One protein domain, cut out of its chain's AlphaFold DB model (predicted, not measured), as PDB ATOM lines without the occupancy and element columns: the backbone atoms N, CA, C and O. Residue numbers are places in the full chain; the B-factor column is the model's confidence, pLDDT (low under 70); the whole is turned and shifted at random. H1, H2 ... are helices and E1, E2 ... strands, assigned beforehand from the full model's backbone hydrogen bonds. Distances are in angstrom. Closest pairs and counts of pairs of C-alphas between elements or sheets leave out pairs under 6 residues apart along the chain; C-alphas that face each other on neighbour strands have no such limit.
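Overview. This is residues 528 to 674 of the 786 residues of an uncharacterized protein of Trichodelitschia bisporula (UniProt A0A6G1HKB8). A twisted wall of four strands has the long helix H2 along one face, while short H1 packs on the same face over edge strand E2. The far end of H2 packs on H3, which is not on the sheet, and small H4 only grazes the sheet towards the other end of the long axis. The printed part has 147 residues, in the order E1 H1 E2 E3 H2 H3 E4 H4; the sheet runs E2 - E3 - E1 - E4, antiparallel throughout. The class is mixed, helices and strands, with under half of the residues in named elements. The whole is compact, with a radius of gyration of the C-alphas of 16.4 A, and spans 50 by 33 by 22 A.

Arrangement. E1, residues 531 to 536, is an inner strand. H1, residues 544 to 548, is on the sheet at a height of 8.7 A, only just over E2, residues 567 to 574, on which 3 of its 5 C-alphas fall; the closest C-alphas are those of Pro 544 and Val 570, 5.7 A apart. E2 forms a hairpin with E3, residues 581 to 590, where N 568 and O 589 are 2.8 A apart, within hydrogen-bond range. E3 bends by 95 degrees at residue 584 and is antiparallel to E1, with N 533 and O 588 at 2.9 A. H2, residues 593 to 613, lies over E1 at a height of 10.4 A, along the strands at 6 degrees on the local plane, making two layers, a helix on one face of a sheet. With residues 606 to 613 alone it touches H3, residues 636 to 642, at a steep tilt of 65 degrees, opposite ways; the closest C-alphas, of Val 610 and Leu 640, are 5.7 A apart. E4, residues 653 to 656, is antiparallel to E1, with N 534 and O 655 at 2.8 A. E1, H1, E2 and E3, H2 H3, E4 are split strand-helix-strand units, each with another strand between its two strands, and both crossovers are right-handed. H4, residues 663 to 670, only grazes the sheet with residues 665 to 669. In H1, H2, H3 and H4 every O i to N i+4 pair is within hydrogen-bond range.

Along the chain. E1 begins at C-alpha 531 (140.538, 153.893, 120.419) and is 16.5 A long. E2 measures 19.0 A, E3 21.0 A and H2 30.4 A, ending at C-alpha 613 (148.103, 177.722, 139.674). H4 ends at C-alpha 670 (142.899, 152.406, 109.256).

Size, cuts and confidence. The C-alphas farthest apart, of Pro 625 and Ala 663, are 50.4 A apart. The printed part has no cut. Residues 549 to 566 and 614 to 635 form the long links. Residues 528 and 554 to 565 are under 70 in pLDDT.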
ATOM      1  N   ASN A 528     139.923 145.411 116.233       65.00
ATOM      2  CA  ASN A 528     139.287 146.728 116.113       65.00
ATOM      3  C   ASN A 528     139.336 147.541 117.427       65.00
ATOM      4  O   ASN A 528     138.424 148.311 117.721       65.00
ATOM      5  N   ASP A 529     140.408 147.364 118.202       87.44
ATOM      6  CA  ASP A 529     140.622 147.930 119.538       87.44
ATOM      7  C   ASP A 529     141.284 149.320 119.494       87.44
ATOM      8  O   ASP A 529     141.533 149.932 120.535       87.44
ATOM      9  N   LEU A 530     141.522 149.847 118.284       92.75
ATOM     10  CA  LEU A 530     141.915 151.236 118.051       92.75
ATOM     11  C   LEU A 530     140.901 152.183 118.699       92.75
ATOM     12  O   LEU A 530     139.748 152.280 118.275       92.75
ATOM     13  N   ALA A 531     141.351 152.924 119.706       94.75
ATOM     14  CA  ALA A 531     140.538 153.893 120.419       94.75
ATOM     15  C   ALA A 531     140.907 155.305 119.974       94.75
ATOM     16  O   ALA A 531     142.082 155.663 119.950       94.75
ATOM     17  N   VAL A 532     139.910 156.123 119.634       96.56
ATOM     18  CA  VAL A 532     140.152 157.473 119.107       96.56
ATOM     19  C   VAL A 532     139.531 158.526 120.008       96.56
ATOM     20  O   VAL A 532     138.357 158.449 120.365       96.56
ATOM     21  N   LEU A 533     140.330 159.529 120.355       96.94
ATOM     22  CA  LEU A 533     139.933 160.679 121.155       96.94
ATOM     23  C   LEU A 533     139.696 161.863 120.200       96.94
ATOM     24  O   LEU A 533     140.622 162.304 119.521       96.94
ATOM     25  N   GLU A 534     138.458 162.359 120.107       96.94
ATOM     26  CA  GLU A 534     138.162 163.644 119.459       96.94
ATOM     27  C   GLU A 534     138.458 164.750 120.475       96.94
ATOM     28  O   GLU A 534     137.755 164.891 121.479       96.94
ATOM     29  N   PHE A 535     139.521 165.510 120.229       96.62
ATOM     30  CA  PHE A 535     139.870 166.687 121.009       96.62
ATOM     31  C   PHE A 535     139.349 167.951 120.330       96.62
ATOM     32  O   PHE A 535     139.437 168.074 119.107       96.62
ATOM     33  N   ARG A 536     138.841 168.898 121.121       95.88
ATOM     34  CA  ARG A 536     138.467 170.240 120.673       95.88
ATOM     35  C   ARG A 536     139.119 171.298 121.560       95.88
ATOM     36  O   ARG A 536     138.957 171.265 122.778       95.88
ATOM     37  N   SER A 537     139.799 172.227 120.901       92.81
ATOM     38  CA  SER A 537     140.533 173.368 121.445       92.81
ATOM     39  C   SER A 537     140.073 174.653 120.757       92.81
ATOM     40  O   SER A 537     139.542 174.612 119.646       92.81
ATOM     41  N   ASN A 538     140.338 175.802 121.374       89.12
ATOM     42  CA  ASN A 538     140.198 177.104 120.722       89.12
ATOM     43  C   ASN A 538     141.427 177.471 119.850       89.12
ATOM     44  O   ASN A 538     141.412 178.483 119.149       89.12
ATOM     45  N   ASN A 539     142.482 176.645 119.852       89.38
ATOM     46  CA  ASN A 539     143.740 176.842 119.135       89.38
ATOM     47  C   ASN A 539     143.827 175.986 117.838       89.38
ATOM     48  O   ASN A 539     143.994 174.761 117.892       89.38
ATOM     49  N   PRO A 540     143.771 176.599 116.637       86.12
ATOM     50  CA  PRO A 540     143.903 175.884 115.363       86.12
ATOM     51  C   PRO A 540     145.356 175.534 114.986       86.12
ATOM     52  O   PRO A 540     145.570 174.870 113.969       86.12
ATOM     53  N   CYS A 541     146.343 175.981 115.773       85.31
ATOM     54  CA  CYS A 541     147.774 175.904 115.466       85.31
ATOM     55  C   CYS A 541     148.537 174.817 116.247       85.31
ATOM     56  O   CYS A 541     149.763 174.786 116.158       85.31
ATOM     57  N   LEU A 542     147.854 173.941 116.993       91.38
ATOM     58  CA  LEU A 542     148.515 172.872 117.751       91.38
ATOM     59  C   LEU A 542     149.222 171.879 116.820       91.38
ATOM     60  O   LEU A 542     148.728 171.533 115.737       91.38
ATOM     61  N   THR A 543     150.385 171.420 117.269       90.75
ATOM     62  CA  THR A 543     151.235 170.432 116.600       90.75
ATOM     63  C   THR A 543     151.110 169.060 117.274       90.75
ATOM     64  O   THR A 543     150.725 168.991 118.442       90.75
ATOM     65  N   PRO A 544     151.462 167.947 116.598       90.75
ATOM     66  CA  PRO A 544     151.506 166.624 117.231       90.75
ATOM     67  C   PRO A 544     152.366 166.584 118.507       90.75
ATOM     68  O   PRO A 544     152.028 165.883 119.460       90.75
ATOM     69  N   ASP A 545     153.440 167.374 118.562       91.00
ATOM     70  CA  ASP A 545     154.351 167.407 119.708       91.00
ATOM     71  C   ASP A 545     153.771 168.152 120.919       91.00
ATOM     72  O   ASP A 545     154.138 167.841 122.050       91.00
ATOM     73  N   ASP A 546     152.818 169.070 120.723       93.94
ATOM     74  CA  ASP A 546     152.090 169.714 121.829       93.94
ATOM     75  C   ASP A 546     151.198 168.713 122.579       93.94
ATOM     76  O   ASP A 546     150.971 168.867 123.777       93.94
ATOM     77  N   PHE A 547     150.761 167.643 121.905       94.88
ATOM     78  CA  PHE A 547     150.104 166.497 122.535       94.88
ATOM     79  C   PHE A 547     151.118 165.545 123.189       94.88
ATOM     80  O   PHE A 547     150.876 165.067 124.296       94.88
ATOM     81  N   ARG A 548     152.287 165.312 122.567       92.38
ATOM     82  CA  ARG A 548     153.343 164.452 123.147       92.38
ATOM     83  C   ARG A 548     153.891 164.996 124.465       92.38
ATOM     84  O   ARG A 548     154.187 164.218 125.363       92.38
ATOM     85  N   ARG A 549     153.976 166.324 124.620       91.44
ATOM     86  CA  ARG A 549     154.396 166.993 125.872       91.44
ATOM     87  C   ARG A 549     153.513 166.664 127.079       91.44
ATOM     88  O   ARG A 549     153.962 166.842 128.204       91.44
ATOM     89  N   LEU A 550     152.285 166.196 126.845       92.25
ATOM     90  CA  LEU A 550     151.295 165.853 127.869       92.25
ATOM     91  C   LEU A 550     151.293 164.362 128.222       92.25
ATOM     92  O   LEU A 550     150.509 163.934 129.069       92.25
ATOM     93  N   ILE A 551     152.124 163.554 127.557       90.69
ATOM     94  CA  ILE A 551     152.371 162.177 127.978       90.69
ATOM     95  C   ILE A 551     153.199 162.254 129.273       90.69
ATOM     96  O   ILE A 551     154.219 162.948 129.285       90.69
ATOM     97  N   PRO A 552     152.793 161.574 130.365       80.88
ATOM     98  CA  PRO A 552     153.526 161.622 131.623       80.88
ATOM     99  C   PRO A 552     154.980 161.191 131.424       80.88
ATOM    100  O   PRO A 552     155.251 160.087 130.949       80.88
ATOM    101  N   ARG A 553     155.921 162.053 131.813       79.19
ATOM    102  CA  ARG A 553     157.333 161.673 131.894       79.19
ATOM    103  C   ARG A 553     157.521 160.689 133.055       79.19
ATOM    104  O   ARG A 553     156.919 160.891 134.110       79.19
ATOM    105  N   PRO A 554     158.365 159.655 132.909       66.88
ATOM    106  CA  PRO A 554     158.573 158.633 133.936       66.88
ATOM    107  C   PRO A 554     159.532 159.112 135.045       66.88
ATOM    108  O   PRO A 554     160.420 158.375 135.457       66.88
ATOM    109  N   SER A 555     159.422 160.374 135.474       56.03
ATOM    110  CA  SER A 555     160.430 161.051 136.301       56.03
ATOM    111  C   SER A 555     160.476 160.556 137.752       56.03
ATOM    112  O   SER A 555     161.573 160.374 138.276       56.03
ATOM    113  N   THR A 556     159.322 160.305 138.389       49.41
ATOM    114  CA  THR A 556     159.283 159.800 139.786       49.41
ATOM    115  C   THR A 556     158.012 159.049 140.211       49.41
ATOM    116  O   THR A 556     157.911 158.644 141.366       49.41
ATOM    117  N   SER A 557     157.004 158.900 139.346       49.91
ATOM    118  CA  SER A 557     155.688 158.346 139.723       49.91
ATOM    119  C   SER A 557     155.531 156.886 139.285       49.91
ATOM    120  O   SER A 557     156.111 156.492 138.275       49.91
ATOM    121  N   ASP A 558     154.666 156.118 139.963       55.62
ATOM    122  CA  ASP A 558     154.300 154.722 139.631       55.62
ATOM    123  C   ASP A 558     153.698 154.545 138.221       55.62
ATOM    124  O   ASP A 558     153.413 153.431 137.774       55.62
ATOM    125  N   TRP A 559     153.513 155.650 137.494       53.94
ATOM    126  CA  TRP A 559     153.304 155.680 136.053       53.94
ATOM    127  C   TRP A 559     154.557 155.227 135.287       53.94
ATOM    128  O   TRP A 559     155.193 155.999 134.563       53.94
ATOM    129  N   ALA A 560     154.893 153.942 135.416       56.47
ATOM    130  CA  ALA A 560     155.833 153.286 134.520       56.47
ATOM    131  C   ALA A 560     155.412 153.568 133.061       56.47
ATOM    132  O   ALA A 560     154.219 153.451 132.746       56.47
ATOM    133  N   PRO A 561     156.347 153.934 132.161       56.59
ATOM    134  CA  PRO A 561     156.037 154.333 130.793       56.59
ATOM    135  C   PRO A 561     155.698 153.091 129.966       56.59
ATOM    136  O   PRO A 561     156.502 152.580 129.187       56.59
ATOM    137  N   SER A 562     154.501 152.554 130.189       60.34
ATOM    138  CA  SER A 562     154.000 151.398 129.466       60.34
ATOM    139  C   SER A 562     153.930 151.743 127.975       60.34
ATOM    140  O   SER A 562     153.359 152.782 127.636       60.34
ATOM    141  N   PRO A 563     154.403 150.872 127.061       62.47
ATOM    142  CA  PRO A 563     154.288 151.112 125.617       62.47
ATOM    143  C   PRO A 563     152.828 151.275 125.155       62.47
ATOM    144  O   PRO A 563     152.567 151.758 124.061       62.47
ATOM    145  N   THR A 564     151.866 150.919 126.011       64.19
ATOM    146  CA  THR A 564     150.438 151.168 125.818       64.19
ATOM    147  C   THR A 564     150.049 152.653 125.835       64.19
ATOM    148  O   THR A 564     149.021 152.978 125.256       64.19
ATOM    149  N   THR A 565     150.772 153.551 126.526       69.12
ATOM    150  CA  THR A 565     150.272 154.920 126.813       69.12
ATOM    151  C   THR A 565     150.574 155.977 125.750       69.12
ATOM    152  O   THR A 565     150.015 157.069 125.838       69.12
ATOM    153  N   ASP A 566     151.419 155.676 124.764       83.25
ATOM    154  CA  ASP A 566     151.651 156.564 123.619       83.25
ATOM    155  C   ASP A 566     150.487 156.486 122.608       83.25
ATOM    156  O   ASP A 566     149.717 155.518 122.575       83.25
ATOM    157  N   PHE A 567     150.342 157.514 121.774       89.06
ATOM    158  CA  PHE A 567     149.414 157.517 120.648       89.06
ATOM    159  C   PHE A 567     150.137 157.165 119.341       89.06
ATOM    160  O   PHE A 567     151.265 157.575 119.091       89.06
ATOM    161  N   ILE A 568     149.456 156.421 118.472       90.56
ATOM    162  CA  ILE A 568     149.988 155.973 117.180       90.56
ATOM    163  C   ILE A 568     150.144 157.176 116.239       90.56
ATOM    164  O   ILE A 568     151.197 157.380 115.642       90.56
ATOM    165  N   THR A 569     149.092 157.991 116.121       92.25
ATOM    166  CA  THR A 569     149.078 159.212 115.306       92.25
ATOM    167  C   THR A 569     148.176 160.284 115.914       92.25
ATOM    168  O   THR A 569     147.197 159.994 116.608       92.25
ATOM    169  N   VAL A 570     148.497 161.545 115.605       93.56
ATOM    170  CA  VAL A 570     147.606 162.695 115.796       93.56
ATOM    171  C   VAL A 570     147.533 163.463 114.492       93.56
ATOM    172  O   VAL A 570     148.554 163.930 113.990       93.56
ATOM    173  N   PHE A 571     146.323 163.639 113.972       91.69
ATOM    174  CA  PHE A 571     146.061 164.469 112.799       91.69
ATOM    175  C   PHE A 571     144.943 165.475 113.104       91.69
ATOM    176  O   PHE A 571     143.986 165.154 113.824       91.69
ATOM    177  N   PRO A 572     145.032 166.710 112.574       94.00
ATOM    178  CA  PRO A 572     143.924 167.645 112.649       94.00
ATOM    179  C   PRO A 572     142.731 167.050 111.903       94.00
ATOM    180  O   PRO A 572     142.867 166.466 110.824       94.00
ATOM    181  N   ARG A 573     141.538 167.228 112.463       94.50
ATOM    182  CA  ARG A 573     140.311 166.913 111.749       94.50
ATOM    183  C   ARG A 573     140.195 167.881 110.574       94.50
ATOM    184  O   ARG A 573     140.248 169.093 110.751       94.50
ATOM    185  N   ARG A 574     140.015 167.335 109.378       92.50
ATOM    186  CA  ARG A 574     139.727 168.070 108.145       92.50
ATOM    187  C   ARG A 574     138.371 167.668 107.573       92.50
ATOM    188  O   ARG A 574     137.913 166.540 107.789       92.50
ATOM    189  N   ASP A 575     137.775 168.550 106.783       89.25
ATOM    190  CA  ASP A 575     136.756 168.139 105.816       89.25
ATOM    191  C   ASP A 575     137.398 167.188 104.779       89.25
ATOM    192  O   ASP A 575     138.406 167.553 104.164       89.25
ATOM    193  N   PRO A 576     136.849 165.975 104.564       85.88
ATOM    194  CA  PRO A 576     137.412 165.000 103.637       85.88
ATOM    195  C   PRO A 576     137.367 165.406 102.161       85.88
ATOM    196  O   PRO A 576     137.976 164.697 101.368       85.88
ATOM    197  N   TRP A 577     136.674 166.481 101.758       84.62
ATOM    198  CA  TRP A 577     136.718 166.965 100.368       84.62
ATOM    199  C   TRP A 577     137.713 168.104 100.145       84.62
ATOM    200  O   TRP A 577     138.506 168.048  99.209       84.62
ATOM    201  N   SER A 578     137.690 169.132 100.994       83.00
ATOM    202  CA  SER A 578     138.530 170.326 100.836       83.00
ATOM    203  C   SER A 578     139.901 170.236 101.515       83.00
ATOM    204  O   SER A 578     140.765 171.079 101.262       83.00
ATOM    205  N   LEU A 579     140.099 169.263 102.415       89.00
ATOM    206  CA  LEU A 579     141.248 169.149 103.326       89.00
ATOM    207  C   LEU A 579     141.457 170.369 104.253       89.00
ATOM    208  O   LEU A 579     142.493 170.481 104.915       89.00
ATOM    209  N   GLN A 580     140.466 171.260 104.363       86.12
ATOM    210  CA  GLN A 580     140.476 172.359 105.328       86.12
ATOM    211  C   GLN A 580     140.397 171.811 106.751       86.12
ATOM    212  O   GLN A 580     139.561 170.948 107.013       86.12
ATOM    213  N   ARG A 581     141.218 172.324 107.678       88.56
ATOM    214  CA  ARG A 581     141.081 172.010 109.110       88.56
ATOM    215  C   ARG A 581     139.697 172.449 109.614       88.56
ATOM    216  O   ARG A 581     139.364 173.632 109.528       88.56
ATOM    217  N   ASP A 582     138.942 171.526 110.206       87.31
ATOM    218  CA  ASP A 582     137.828 171.863 111.096       87.31
ATOM    219  C   ASP A 582     138.448 172.536 112.329       87.31
ATOM    220  O   ASP A 582     139.196 171.905 113.082       87.31
ATOM    221  N   GLN A 583     138.201 173.839 112.492       85.00
ATOM    222  CA  GLN A 583     138.948 174.694 113.420       85.00
ATOM    223  C   GLN A 583     139.023 174.092 114.832       85.00
ATOM    224  O   GLN A 583     138.008 173.746 115.437       85.00
ATOM    225  N   GLY A 584     140.253 173.942 115.335       89.69
ATOM    226  CA  GLY A 584     140.532 173.480 116.694       89.69
ATOM    227  C   GLY A 584     140.196 172.014 117.001       89.69
ATOM    228  O   GLY A 584     140.339 171.610 118.152       89.69
ATOM    229  N   THR A 585     139.761 171.203 116.027       95.38
ATOM    230  CA  THR A 585     139.421 169.788 116.270       95.38
ATOM    231  C   THR A 585     140.529 168.846 115.792       95.38
ATOM    232  O   THR A 585     141.013 168.961 114.667       95.38
ATOM    233  N   TYR A 586     140.904 167.871 116.620       96.19
ATOM    234  CA  TYR A 586     141.981 166.909 116.355       96.19
ATOM    235  C   TYR A 586     141.528 165.484 116.695       96.19
ATOM    236  O   TYR A 586     140.691 165.286 117.579       96.19
ATOM    237  N   TYR A 587     142.093 164.491 116.010       96.38
ATOM    238  CA  TYR A 587     141.924 163.079 116.346       96.38
ATOM    239  C   TYR A 587     143.249 162.503 116.833       96.38
ATOM    240  O   TYR A 587     144.248 162.575 116.122       96.38
ATOM    241  N   LEU A 588     143.235 161.927 118.036       96.19
ATOM    242  CA  LEU A 588     144.356 161.191 118.615       96.19
ATOM    243  C   LEU A 588     144.011 159.698 118.591       96.19
ATOM    244  O   LEU A 588     142.983 159.304 119.151       96.19
ATOM    245  N   VAL A 589     144.833 158.882 117.932       95.19
ATOM    246  CA  VAL A 589     144.597 157.443 117.741       95.19
ATOM    247  C   VAL A 589     145.482 156.641 118.693       95.19
ATOM    248  O   VAL A 589     146.703 156.709 118.609       95.19
ATOM    249  N   PHE A 590     144.875 155.855 119.578       94.56
ATOM    250  CA  PHE A 590     145.557 155.012 120.561       94.56
ATOM    251  C   PHE A 590     145.411 153.527 120.217       94.56
ATOM    252  O   PHE A 590     144.361 153.088 119.743       94.56
ATOM    253  N   ALA A 591     146.428 152.735 120.559       92.12
ATOM    254  CA  ALA A 591     146.415 151.277 120.404       92.12
ATOM    255  C   ALA A 591     145.443 150.549 121.360       92.12
ATOM    256  O   ALA A 591     145.226 149.351 121.211       92.12
ATOM    257  N   SER A 592     144.883 151.241 122.363       91.81
ATOM    258  CA  SER A 592     143.983 150.650 123.357       91.81
ATOM    259  C   SER A 592     142.998 151.671 123.947       91.81
ATOM    260  O   SER A 592     143.387 152.811 124.233       91.81
ATOM    261  N   PRO A 593     141.739 151.283 124.244       92.81
ATOM    262  CA  PRO A 593     140.785 152.137 124.953       92.81
ATOM    263  C   PRO A 593     141.169 152.403 126.412       92.81
ATOM    264  O   PRO A 593     140.671 153.366 126.996       92.81
ATOM    265  N   ALA A 594     142.049 151.592 127.011       91.31
ATOM    266  CA  ALA A 594     142.611 151.885 128.329       91.31
ATOM    267  C   ALA A 594     143.562 153.093 128.259       91.31
ATOM    268  O   ALA A 594     143.453 154.008 129.073       91.31
ATOM    269  N   ALA A 595     144.417 153.143 127.232       91.62
ATOM    270  CA  ALA A 595     145.362 154.231 126.999       91.62
ATOM    271  C   ALA A 595     144.669 155.569 126.713       91.62
ATOM    272  O   ALA A 595     144.983 156.576 127.344       91.62
ATOM    273  N   ALA A 596     143.657 155.569 125.840       94.00
ATOM    274  CA  ALA A 596     142.892 156.778 125.534       94.00
ATOM    275  C   ALA A 596     142.206 157.369 126.787       94.00
ATOM    276  O   ALA A 596     142.199 158.586 126.975       94.00
ATOM    277  N   LYS A 597     141.677 156.515 127.679       94.00
ATOM    278  CA  LYS A 597     141.091 156.928 128.970       94.00
ATOM    279  C   LYS A 597     142.146 157.414 129.966       94.00
ATOM    280  O   LYS A 597     141.913 158.406 130.651       94.00
ATOM    281  N   ALA A 598     143.293 156.741 130.037       92.25
ATOM    282  CA  ALA A 598     144.433 157.141 130.858       92.25
ATOM    283  C   ALA A 598     144.936 158.543 130.481       92.25
ATOM    284  O   ALA A 598     144.999 159.428 131.334       92.25
ATOM    285  N   TYR A 599     145.196 158.770 129.191       93.94
ATOM    286  CA  TYR A 599     145.595 160.067 128.651       93.94
ATOM    287  C   TYR A 599     144.527 161.142 128.913       93.94
ATOM    288  O   TYR A 599     144.842 162.216 129.421       93.94
ATOM    289  N   GLN A 600     143.244 160.839 128.670       95.25
ATOM    290  CA  GLN A 600     142.133 161.750 128.974       95.25
ATOM    291  C   GLN A 600     142.106 162.152 130.462       95.25
ATOM    292  O   GLN A 600     141.986 163.335 130.775       95.25
ATOM    293  N   ALA A 601     142.252 161.194 131.383       93.81
ATOM    294  CA  ALA A 601     142.276 161.456 132.822       93.81
ATOM    295  C   ALA A 601     143.522 162.245 133.267       93.81
ATOM    296  O   ALA A 601     143.428 163.095 134.160       93.81
ATOM    297  N   HIS A 602     144.676 162.008 132.635       92.56
ATOM    298  CA  HIS A 602     145.898 162.760 132.902       92.56
ATOM    299  C   HIS A 602     145.783 164.214 132.428       92.56
ATOM    300  O   HIS A 602     145.954 165.122 133.237       92.56
ATOM    301  N   VAL A 603     145.385 164.461 131.174       94.19
ATOM    302  CA  VAL A 603     145.231 165.829 130.641       94.19
ATOM    303  C   VAL A 603     144.158 166.618 131.399       94.19
ATOM    304  O   VAL A 603     144.354 167.799 131.674       94.19
ATOM    305  N   MET A 604     143.066 165.977 131.834       94.12
ATOM    306  CA  MET A 604     142.077 166.608 132.725       94.12
ATOM    307  C   MET A 604     142.660 166.954 134.106       94.12
ATOM    308  O   MET A 604     142.287 167.969 134.695       94.12
ATOM    309  N   THR A 605     143.596 166.147 134.618       93.00
ATOM    310  CA  THR A 605     144.329 166.448 135.859       93.00
ATOM    311  C   THR A 605     145.290 167.625 135.652       93.00
ATOM    312  O   THR A 605     145.260 168.560 136.452       93.00
ATOM    313  N   LEU A 606     146.077 167.636 134.566       92.62
ATOM    314  CA  LEU A 606     146.958 168.758 134.210       92.62
ATOM    315  C   LEU A 606     146.165 170.059 134.059       92.62
ATOM    316  O   LEU A 606     146.473 171.034 134.733       92.62
ATOM    317  N   ALA A 607     145.094 170.064 133.263       93.12
ATOM    318  CA  ALA A 607     144.249 171.240 133.060       93.12
ATOM    319  C   ALA A 607     143.649 171.770 134.374       93.12
ATOM    320  O   ALA A 607     143.531 172.982 134.561       93.12
ATOM    321  N   HIS A 608     143.311 170.887 135.321       92.31
ATOM    322  CA  HIS A 608     142.861 171.313 136.644       92.31
ATOM    323  C   HIS A 608     143.979 171.996 137.450       92.31
ATOM    324  O   HIS A 608     143.721 173.054 138.029       92.31
ATOM    325  N   LEU A 609     145.192 171.433 137.478       91.69
ATOM    326  CA  LEU A 609     146.352 172.030 138.157       91.69
ATOM    327  C   LEU A 609     146.733 173.373 137.525       91.69
ATOM    328  O   LEU A 609     146.872 174.376 138.223       91.69
ATOM    329  N   VAL A 610     146.799 173.420 136.196       91.69
ATOM    330  CA  VAL A 610     147.066 174.629 135.412       91.69
ATOM    331  C   VAL A 610     146.037 175.715 135.733       91.69
ATOM    332  O   VAL A 610     146.425 176.846 136.017       91.69
ATOM    333  N   ARG A 611     144.738 175.390 135.807       90.31
ATOM    334  CA  ARG A 611     143.691 176.355 136.188       90.31
ATOM    335  C   ARG A 611     143.778 176.831 137.646       90.31
ATOM    336  O   ARG A 611     143.341 177.941 137.934       90.31
ATOM    337  N   LEU A 612     144.310 176.019 138.563       90.69
ATOM    338  CA  LEU A 612     144.508 176.404 139.969       90.69
ATOM    339  C   LEU A 612     145.713 177.336 140.162       90.69
ATOM    340  O   LEU A 612     145.643 178.252 140.978       90.69
ATOM    341  N   HIS A 613     146.802 177.093 139.428       89.38
ATOM    342  CA  HIS A 613     148.103 177.722 139.674       89.38
ATOM    343  C   HIS A 613     148.537 178.753 138.614       89.38
ATOM    344  O   HIS A 613     149.492 179.488 138.850       89.38
ATOM    345  N   THR A 614     147.841 178.868 137.476       89.38
ATOM    346  CA  THR A 614     148.085 179.959 136.514       89.38
ATOM    347  C   THR A 614     147.439 181.257 137.010       89.38
ATOM    348  O   THR A 614     146.215 181.286 137.192       89.38
ATOM    349  N   PRO A 615     148.192 182.365 137.163       80.94
ATOM    350  CA  PRO A 615     147.658 183.635 137.651       80.94
ATOM    351  C   PRO A 615     146.830 184.369 136.583       80.94
ATOM    352  O   PRO A 615     147.249 185.355 135.985       80.94
ATOM    353  N   THR A 616     145.612 183.879 136.332       80.81
ATOM    354  CA  THR A 616     144.661 184.475 135.372       80.81
ATOM    355  C   THR A 616     143.761 185.563 135.980       80.81
ATOM    356  O   THR A 616     142.891 186.099 135.287       80.81
ATOM    357  N   SER A 617     143.944 185.872 137.268       71.38
ATOM    358  CA  SER A 617     143.222 186.878 138.057       71.38
ATOM    359  C   SER A 617     144.062 187.264 139.280       71.38
ATOM    360  O   SER A 617     144.802 186.428 139.785       71.38
ATOM    361  N   LEU A 618     143.894 188.480 139.814       76.06
ATOM    362  CA  LEU A 618     144.546 188.924 141.063       76.06
ATOM    363  C   LEU A 618     144.137 188.102 142.303       76.06
ATOM    364  O   LEU A 618     144.783 188.203 143.339       76.06
ATOM    365  N   ALA A 619     143.067 187.307 142.200       75.81
ATOM    366  CA  ALA A 619     142.580 186.410 143.248       75.81
ATOM    367  C   ALA A 619     142.974 184.931 143.035       75.81
ATOM    368  O   ALA A 619     142.392 184.049 143.665       75.81
ATOM    369  N   SER A 620     143.907 184.626 142.123       80.12
ATOM    370  CA  SER A 620     144.470 183.274 142.018       80.12
ATOM    371  C   SER A 620     145.307 182.929 143.252       80.12
ATOM    372  O   SER A 620     145.808 183.816 143.946       80.12
ATOM    373  N   ALA A 621     145.544 181.637 143.485       82.56
ATOM    374  CA  ALA A 621     146.640 181.237 144.361       82.56
ATOM    375  C   ALA A 621     147.972 181.821 143.833       82.56
ATOM    376  O   ALA A 621     148.115 181.998 142.613       82.56
ATOM    377  N   PRO A 622     148.951 182.123 144.707       84.62
ATOM    378  CA  PRO A 622     150.310 182.394 144.254       84.62
ATOM    379  C   PRO A 622     150.865 181.167 143.506       84.62
ATOM    380  O   PRO A 622     150.446 180.036 143.791       84.62
ATOM    381  N   PRO A 623     151.804 181.356 142.559       83.44
ATOM    382  CA  PRO A 623     152.484 180.232 141.932       83.44
ATOM    383  C   PRO A 623     153.160 179.384 143.022       83.44
ATOM    384  O   PRO A 623     153.741 179.943 143.959       83.44
ATOM    385  N   PRO A 624     153.058 178.046 142.954       88.44
ATOM    386  CA  PRO A 624     153.655 177.183 143.959       88.44
ATOM    387  C   PRO A 624     155.189 177.258 143.881       88.44
ATOM    388  O   PRO A 624     155.732 177.560 142.813       88.44
ATOM    389  N   PRO A 625     155.909 176.984 144.984       89.00
ATOM    390  CA  PRO A 625     157.365 176.929 144.949       89.00
ATOM    391  C   PRO A 625     157.843 175.830 143.978       89.00
ATOM    392  O   PRO A 625     157.149 174.823 143.807       89.00
ATOM    393  N   PRO A 626     159.014 175.991 143.336       86.56
ATOM    394  CA  PRO A 626     159.562 174.971 142.445       86.56
ATOM    395  C   PRO A 626     159.779 173.648 143.198       86.56
ATOM    396  O   PRO A 626     160.243 173.653 144.337       86.56
ATOM    397  N   GLY A 627     159.424 172.523 142.571       87.00
ATOM    398  CA  GLY A 627     159.445 171.203 143.212       87.00
ATOM    399  C   GLY A 627     158.238 170.909 144.114       87.00
ATOM    400  O   GLY A 627     158.255 169.928 144.857       87.00
ATOM    401  N   ALA A 628     157.182 171.731 144.074       90.12
ATOM    402  CA  ALA A 628     155.928 171.451 144.769       90.12
ATOM    403  C   ALA A 628     155.206 170.237 144.157       90.12
ATOM    404  O   ALA A 628     154.411 170.356 143.221       90.12
ATOM    405  N   LEU A 629     155.453 169.061 144.733       91.81
ATOM    406  CA  LEU A 629     154.755 167.833 144.370       91.81
ATOM    407  C   LEU A 629     153.300 167.857 144.852       91.81
ATOM    408  O   LEU A 629     152.995 168.088 146.023       91.81
ATOM    409  N   THR A 630     152.383 167.536 143.947       89.81
ATOM    410  CA  THR A 630     150.999 167.196 144.296       89.81
ATOM    411  C   THR A 630     150.924 165.886 145.086       89.81
ATOM    412  O   THR A 630     151.830 165.056 145.039       89.81
ATOM    413  N   ARG A 631     149.768 165.600 145.707       86.88
ATOM    414  CA  ARG A 631     149.475 164.300 146.357       86.88
ATOM    415  C   ARG A 631     149.603 163.073 145.419       86.88
ATOM    416  O   ARG A 631     149.529 161.947 145.893       86.88
ATOM    417  N   ARG A 632     149.774 163.268 144.104       84.44
ATOM    418  CA  ARG A 632     150.020 162.209 143.104       84.44
ATOM    419  C   ARG A 632     151.485 162.123 142.636       84.44
ATOM    420  O   ARG A 632     151.760 161.424 141.670       84.44
ATOM    421  N   GLY A 633     152.407 162.862 143.259       88.88
ATOM    422  CA  GLY A 633     153.820 162.914 142.862       88.88
ATOM    423  C   GLY A 633     154.106 163.729 141.593       88.88
ATOM    424  O   GLY A 633     155.246 163.773 141.152       88.88
ATOM    425  N   ILE A 634     153.100 164.390 141.009       89.19
ATOM    426  CA  ILE A 634     153.281 165.292 139.858       89.19
ATOM    427  C   ILE A 634     153.797 166.636 140.385       89.19
ATOM    428  O   ILE A 634     153.100 167.244 141.205       89.19
ATOM    429  N   ASP A 635     154.959 167.104 139.917       91.06
ATOM    430  CA  ASP A 635     155.429 168.478 140.144       91.06
ATOM    431  C   ASP A 635     154.525 169.476 139.410       91.06
ATOM    432  O   ASP A 635     154.276 169.354 138.207       91.06
ATOM    433  N   VAL A 636     154.032 170.482 140.131       91.75
ATOM    434  CA  VAL A 636     153.207 171.533 139.526       91.75
ATOM    435  C   VAL A 636     154.038 172.443 138.613       91.75
ATOM    436  O   VAL A 636     153.495 172.966 137.641       91.75
ATOM    437  N   GLY A 637     155.345 172.593 138.862       91.31
ATOM    438  CA  GLY A 637     156.258 173.331 137.985       91.31
ATOM    439  C   GLY A 637     156.346 172.708 136.589       91.31
ATOM    440  O   GLY A 637     156.009 173.358 135.596       91.31
ATOM    441  N   GLU A 638     156.716 171.427 136.507       89.56
ATOM    442  CA  GLU A 638     156.727 170.681 135.243       89.56
ATOM    443  C   GLU A 638     155.329 170.602 134.596       89.56
ATOM    444  O   GLU A 638     155.209 170.785 133.383       89.56
ATOM    445  N   ALA A 639     154.254 170.424 135.374       90.56
ATOM    446  CA  ALA A 639     152.884 170.399 134.846       90.56
ATOM    447  C   ALA A 639     152.448 171.733 134.205       90.56
ATOM    448  O   ALA A 639     151.761 171.730 133.183       90.56
ATOM    449  N   LEU A 640     152.856 172.875 134.771       91.06
ATOM    450  CA  LEU A 640     152.618 174.201 134.186       91.06
ATOM    451  C   LEU A 640     153.471 174.432 132.929       91.06
ATOM    452  O   LEU A 640     152.992 175.033 131.972       91.06
ATOM    453  N   ALA A 641     154.717 173.948 132.913       90.31
ATOM    454  CA  ALA A 641     155.644 174.132 131.793       90.31
ATOM    455  C   ALA A 641     155.363 173.216 130.584       90.31
ATOM    456  O   ALA A 641     155.725 173.552 129.456       90.31
ATOM    457  N   THR A 642     154.732 172.057 130.800       90.25
ATOM    458  CA  THR A 642     154.406 171.079 129.744       90.25
ATOM    459  C   THR A 642     153.043 171.307 129.084       90.25
ATOM    460  O   THR A 642     152.835 170.859 127.954       90.25
ATOM    461  N   TYR A 643     152.111 172.011 129.737       92.69
ATOM    462  CA  TYR A 643     150.740 172.166 129.246       92.69
ATOM    463  C   TYR A 643     150.608 173.183 128.098       92.69
ATOM    464  O   TYR A 643     150.686 174.393 128.307       92.69
ATOM    465  N   ALA A 644     150.350 172.687 126.881       91.06
ATOM    466  CA  ALA A 644     150.366 173.482 125.645       91.06
ATOM    467  C   ALA A 644     149.005 173.640 124.919       91.06
ATOM    468  O   ALA A 644     148.947 174.317 123.895       91.06
ATOM    469  N   LEU A 645     147.916 173.018 125.398       89.00
ATOM    470  CA  LEU A 645     146.666 172.876 124.623       89.00
ATOM    471  C   LEU A 645     145.847 174.164 124.453       89.00
ATOM    472  O   LEU A 645     145.596 174.615 123.338       89.00
ATOM    473  N   ASP A 646     145.383 174.718 125.570       85.81
ATOM    474  CA  ASP A 646     144.401 175.801 125.632       85.81
ATOM    475  C   ASP A 646     144.800 176.798 126.727       85.81
ATOM    476  O   ASP A 646     145.586 176.484 127.625       85.81
ATOM    477  N   ALA A 647     144.237 178.005 126.690       78.88
ATOM    478  CA  ALA A 647     144.415 178.960 127.778       78.88
ATOM    479  C   ALA A 647     143.828 178.399 129.087       78.88
ATOM    480  O   ALA A 647     142.728 177.849 129.089       78.88
ATOM    481  N   ALA A 648     144.513 178.621 130.216       72.00
ATOM    482  CA  ALA A 648     144.233 178.039 131.541       72.00
ATOM    483  C   ALA A 648     142.822 178.269 132.142       72.00
ATOM    484  O   ALA A 648     142.560 177.859 133.272       72.00
ATOM    485  N   ARG A 649     141.920 178.956 131.433       76.00
ATOM    486  CA  ARG A 649     140.515 179.160 131.815       76.00
ATOM    487  C   ARG A 649     139.591 178.071 131.260       76.00
ATOM    488  O   ARG A 649     138.637 177.702 131.943       76.00
ATOM    489  N   ASP A 650     139.885 177.560 130.067       86.56
ATOM    490  CA  ASP A 650     139.029 176.612 129.354       86.56
ATOM    491  C   ASP A 650     139.347 175.166 129.769       86.56
ATOM    492  O   ASP A 650     140.492 174.814 130.057       86.56
ATOM    493  N   VAL A 651     138.322 174.310 129.824       89.00
ATOM    494  CA  VAL A 651     138.493 172.877 130.109       89.00
ATOM    495  C   VAL A 651     138.659 172.141 128.774       89.00
ATOM    496  O   VAL A 651     137.743 172.217 127.955       89.00
ATOM    497  N   PRO A 652     139.769 171.412 128.537       92.44
ATOM    498  CA  PRO A 652     140.046 170.794 127.241       92.44
ATOM    499  C   PRO A 652     138.969 169.766 126.880       92.44
ATOM    500  O   PRO A 652     138.750 168.787 127.599       92.44
ATOM    501  N   HIS A 653     138.289 169.953 125.748       95.31
ATOM    502  CA  HIS A 653     137.152 169.118 125.363       95.31
ATOM    503  C   HIS A 653     137.611 167.808 124.696       95.31
ATOM    504  O   HIS A 653     137.548 167.642 123.479       95.31
ATOM    505  N   LEU A 654     138.071 166.863 125.519       96.00
ATOM    506  CA  LEU A 654     138.482 165.511 125.122       96.00
ATOM    507  C   LEU A 654     137.297 164.539 125.192       96.00
ATOM    508  O   LEU A 654     136.794 164.251 126.279       96.00
ATOM    509  N   THR A 655     136.872 163.999 124.046       96.88
ATOM    510  CA  THR A 655     135.746 163.057 123.930       96.88
ATOM    511  C   THR A 655     136.208 161.733 123.328       96.88
ATOM    512  O   THR A 655     136.669 161.696 122.189       96.88
ATOM    513  N   LEU A 656     136.056 160.625 124.059       97.00
ATOM    514  CA  LEU A 656     136.327 159.290 123.519       97.00
ATOM    515  C   LEU A 656     135.253 158.928 122.482       97.00
ATOM    516  O   LEU A 656     134.060 158.984 122.778       97.00
ATOM    517  N   LEU A 657     135.664 158.576 121.264       96.56
ATOM    518  CA  LEU A 657     134.747 158.126 120.222       96.56
ATOM    519  C   LEU A 657     134.351 156.669 120.470       96.56
ATOM    520  O   LEU A 657     135.203 155.785 120.532       96.56
ATOM    521  N   ASN A 658     133.046 156.419 120.558       92.25
ATOM    522  CA  ASN A 658     132.513 155.070 120.716       92.25
ATOM    523  C   ASN A 658     132.771 154.221 119.461       92.25
ATOM    524  O   ASN A 658     132.497 154.657 118.339       92.25
ATOM    525  N   THR A 659     133.229 152.989 119.668       90.81
ATOM    526  CA  THR A 659     133.237 151.929 118.658       90.81
ATOM    527  C   THR A 659     131.849 151.262 118.567       90.81
ATOM    528  O   THR A 659     131.115 151.240 119.559       90.81
ATOM    529  N   PRO A 660     131.449 150.717 117.399       91.62
ATOM    530  CA  PRO A 660     132.141 150.777 116.112       91.62
ATOM    531  C   PRO A 660     132.051 152.169 115.465       91.62
ATOM    532  O   PRO A 660     131.020 152.842 115.520       91.62
ATOM    533  N   PHE A 661     133.130 152.591 114.808       92.75
ATOM    534  CA  PHE A 661     133.154 153.843 114.054       92.75
ATOM    535  C   PHE A 661     132.294 153.752 112.782       92.75
ATOM    536  O   PHE A 661     132.069 152.671 112.237       92.75
ATOM    537  N   SER A 662     131.851 154.896 112.248       92.94
ATOM    538  CA  SER A 662     131.262 154.925 110.903       92.94
ATOM    539  C   SER A 662     132.305 154.508 109.861       92.94
ATOM    540  O   SER A 662     133.476 154.851 110.005       92.94
ATOM    541  N   ALA A 663     131.896 153.815 108.793       90.38
ATOM    542  CA  ALA A 663     132.823 153.235 107.809       90.38
ATOM    543  C   ALA A 663     133.845 154.244 107.240       90.38
ATOM    544  O   ALA A 663     135.007 153.902 107.050       90.38
ATOM    545  N   HIS A 664     133.446 155.507 107.047       89.31
ATOM    546  CA  HIS A 664     134.357 156.579 106.635       89.31
ATOM    547  C   HIS A 664     135.399 156.942 107.712       89.31
ATOM    548  O   HIS A 664     136.574 157.074 107.383       89.31
ATOM    549  N   LYS A 665     135.012 157.044 108.997       92.38
ATOM    550  CA  LYS A 665     135.972 157.234 110.101       92.38
ATOM    551  C   LYS A 665     136.865 155.999 110.276       92.38
ATOM    552  O   LYS A 665     138.064 156.154 110.450       92.38
ATOM    553  N   ALA A 666     136.316 154.788 110.165       92.06
ATOM    554  CA  ALA A 666     137.096 153.550 110.222       92.06
ATOM    555  C   ALA A 666     138.161 153.495 109.111       92.06
ATOM    556  O   ALA A 666     139.313 153.194 109.397       92.06
ATOM    557  N   ALA A 667     137.807 153.860 107.873       89.94
ATOM    558  CA  ALA A 667     138.756 153.953 106.763       89.94
ATOM    559  C   ALA A 667     139.822 155.043 106.984       89.94
ATOM    560  O   ALA A 667     140.996 154.790 106.739       89.94
ATOM    561  N   LEU A 668     139.432 156.219 107.495       91.25
ATOM    562  CA  LEU A 668     140.356 157.301 107.867       91.25
ATOM    563  C   LEU A 668     141.390 156.826 108.904       91.25
ATOM    564  O   LEU A 668     142.582 157.065 108.757       91.25
ATOM    565  N   PHE A 669     140.933 156.122 109.941       92.12
ATOM    566  CA  PHE A 669     141.784 155.649 111.033       92.12
ATOM    567  C   PHE A 669     142.662 154.462 110.610       92.12
ATOM    568  O   PHE A 669     143.836 154.429 110.959       92.12
ATOM    569  N   ALA A 670     142.137 153.533 109.803       89.19
ATOM    570  CA  ALA A 670     142.899 152.406 109.256       89.19
ATOM    571  C   ALA A 670     143.946 152.832 108.210       89.19
ATOM    572  O   ALA A 670     144.972 152.172 108.073       89.19
ATOM    573  N   ALA A 671     143.714 153.937 107.493       87.38
ATOM    574  CA  ALA A 671     144.712 154.565 106.627       87.38
ATOM    575  C   ALA A 671     145.713 155.449 107.399       87.38
ATOM    576  O   ALA A 671     146.686 155.911 106.813       87.38
ATOM    577  N   GLY A 672     145.473 155.729 108.684       87.31
ATOM    578  CA  GLY A 672     146.268 156.664 109.487       87.31
ATOM    579  C   GLY A 672     146.071 158.148 109.143       87.31
ATOM    580  O   GLY A 672     146.704 158.988 109.774       87.31
ATOM    581  N   GLY A 673     145.196 158.484 108.188       88.62
ATOM    582  CA  GLY A 673     145.013 159.842 107.679       88.62
ATOM    583  C   GLY A 673     144.018 159.934 106.515       88.62
ATOM    584  O   GLY A 673     143.276 158.999 106.210       88.62
ATOM    585  N   TYR A 674     143.983 161.093 105.854       89.56
ATOM    586  CA  TYR A 674     143.042 161.381 104.765       89.56
ATOM    587  C   TYR A 674     143.420 160.652 103.469       89.56
ATOM    588  O   TYR A 674     144.577 160.661 103.059       89.56
TER     589      TYR A 674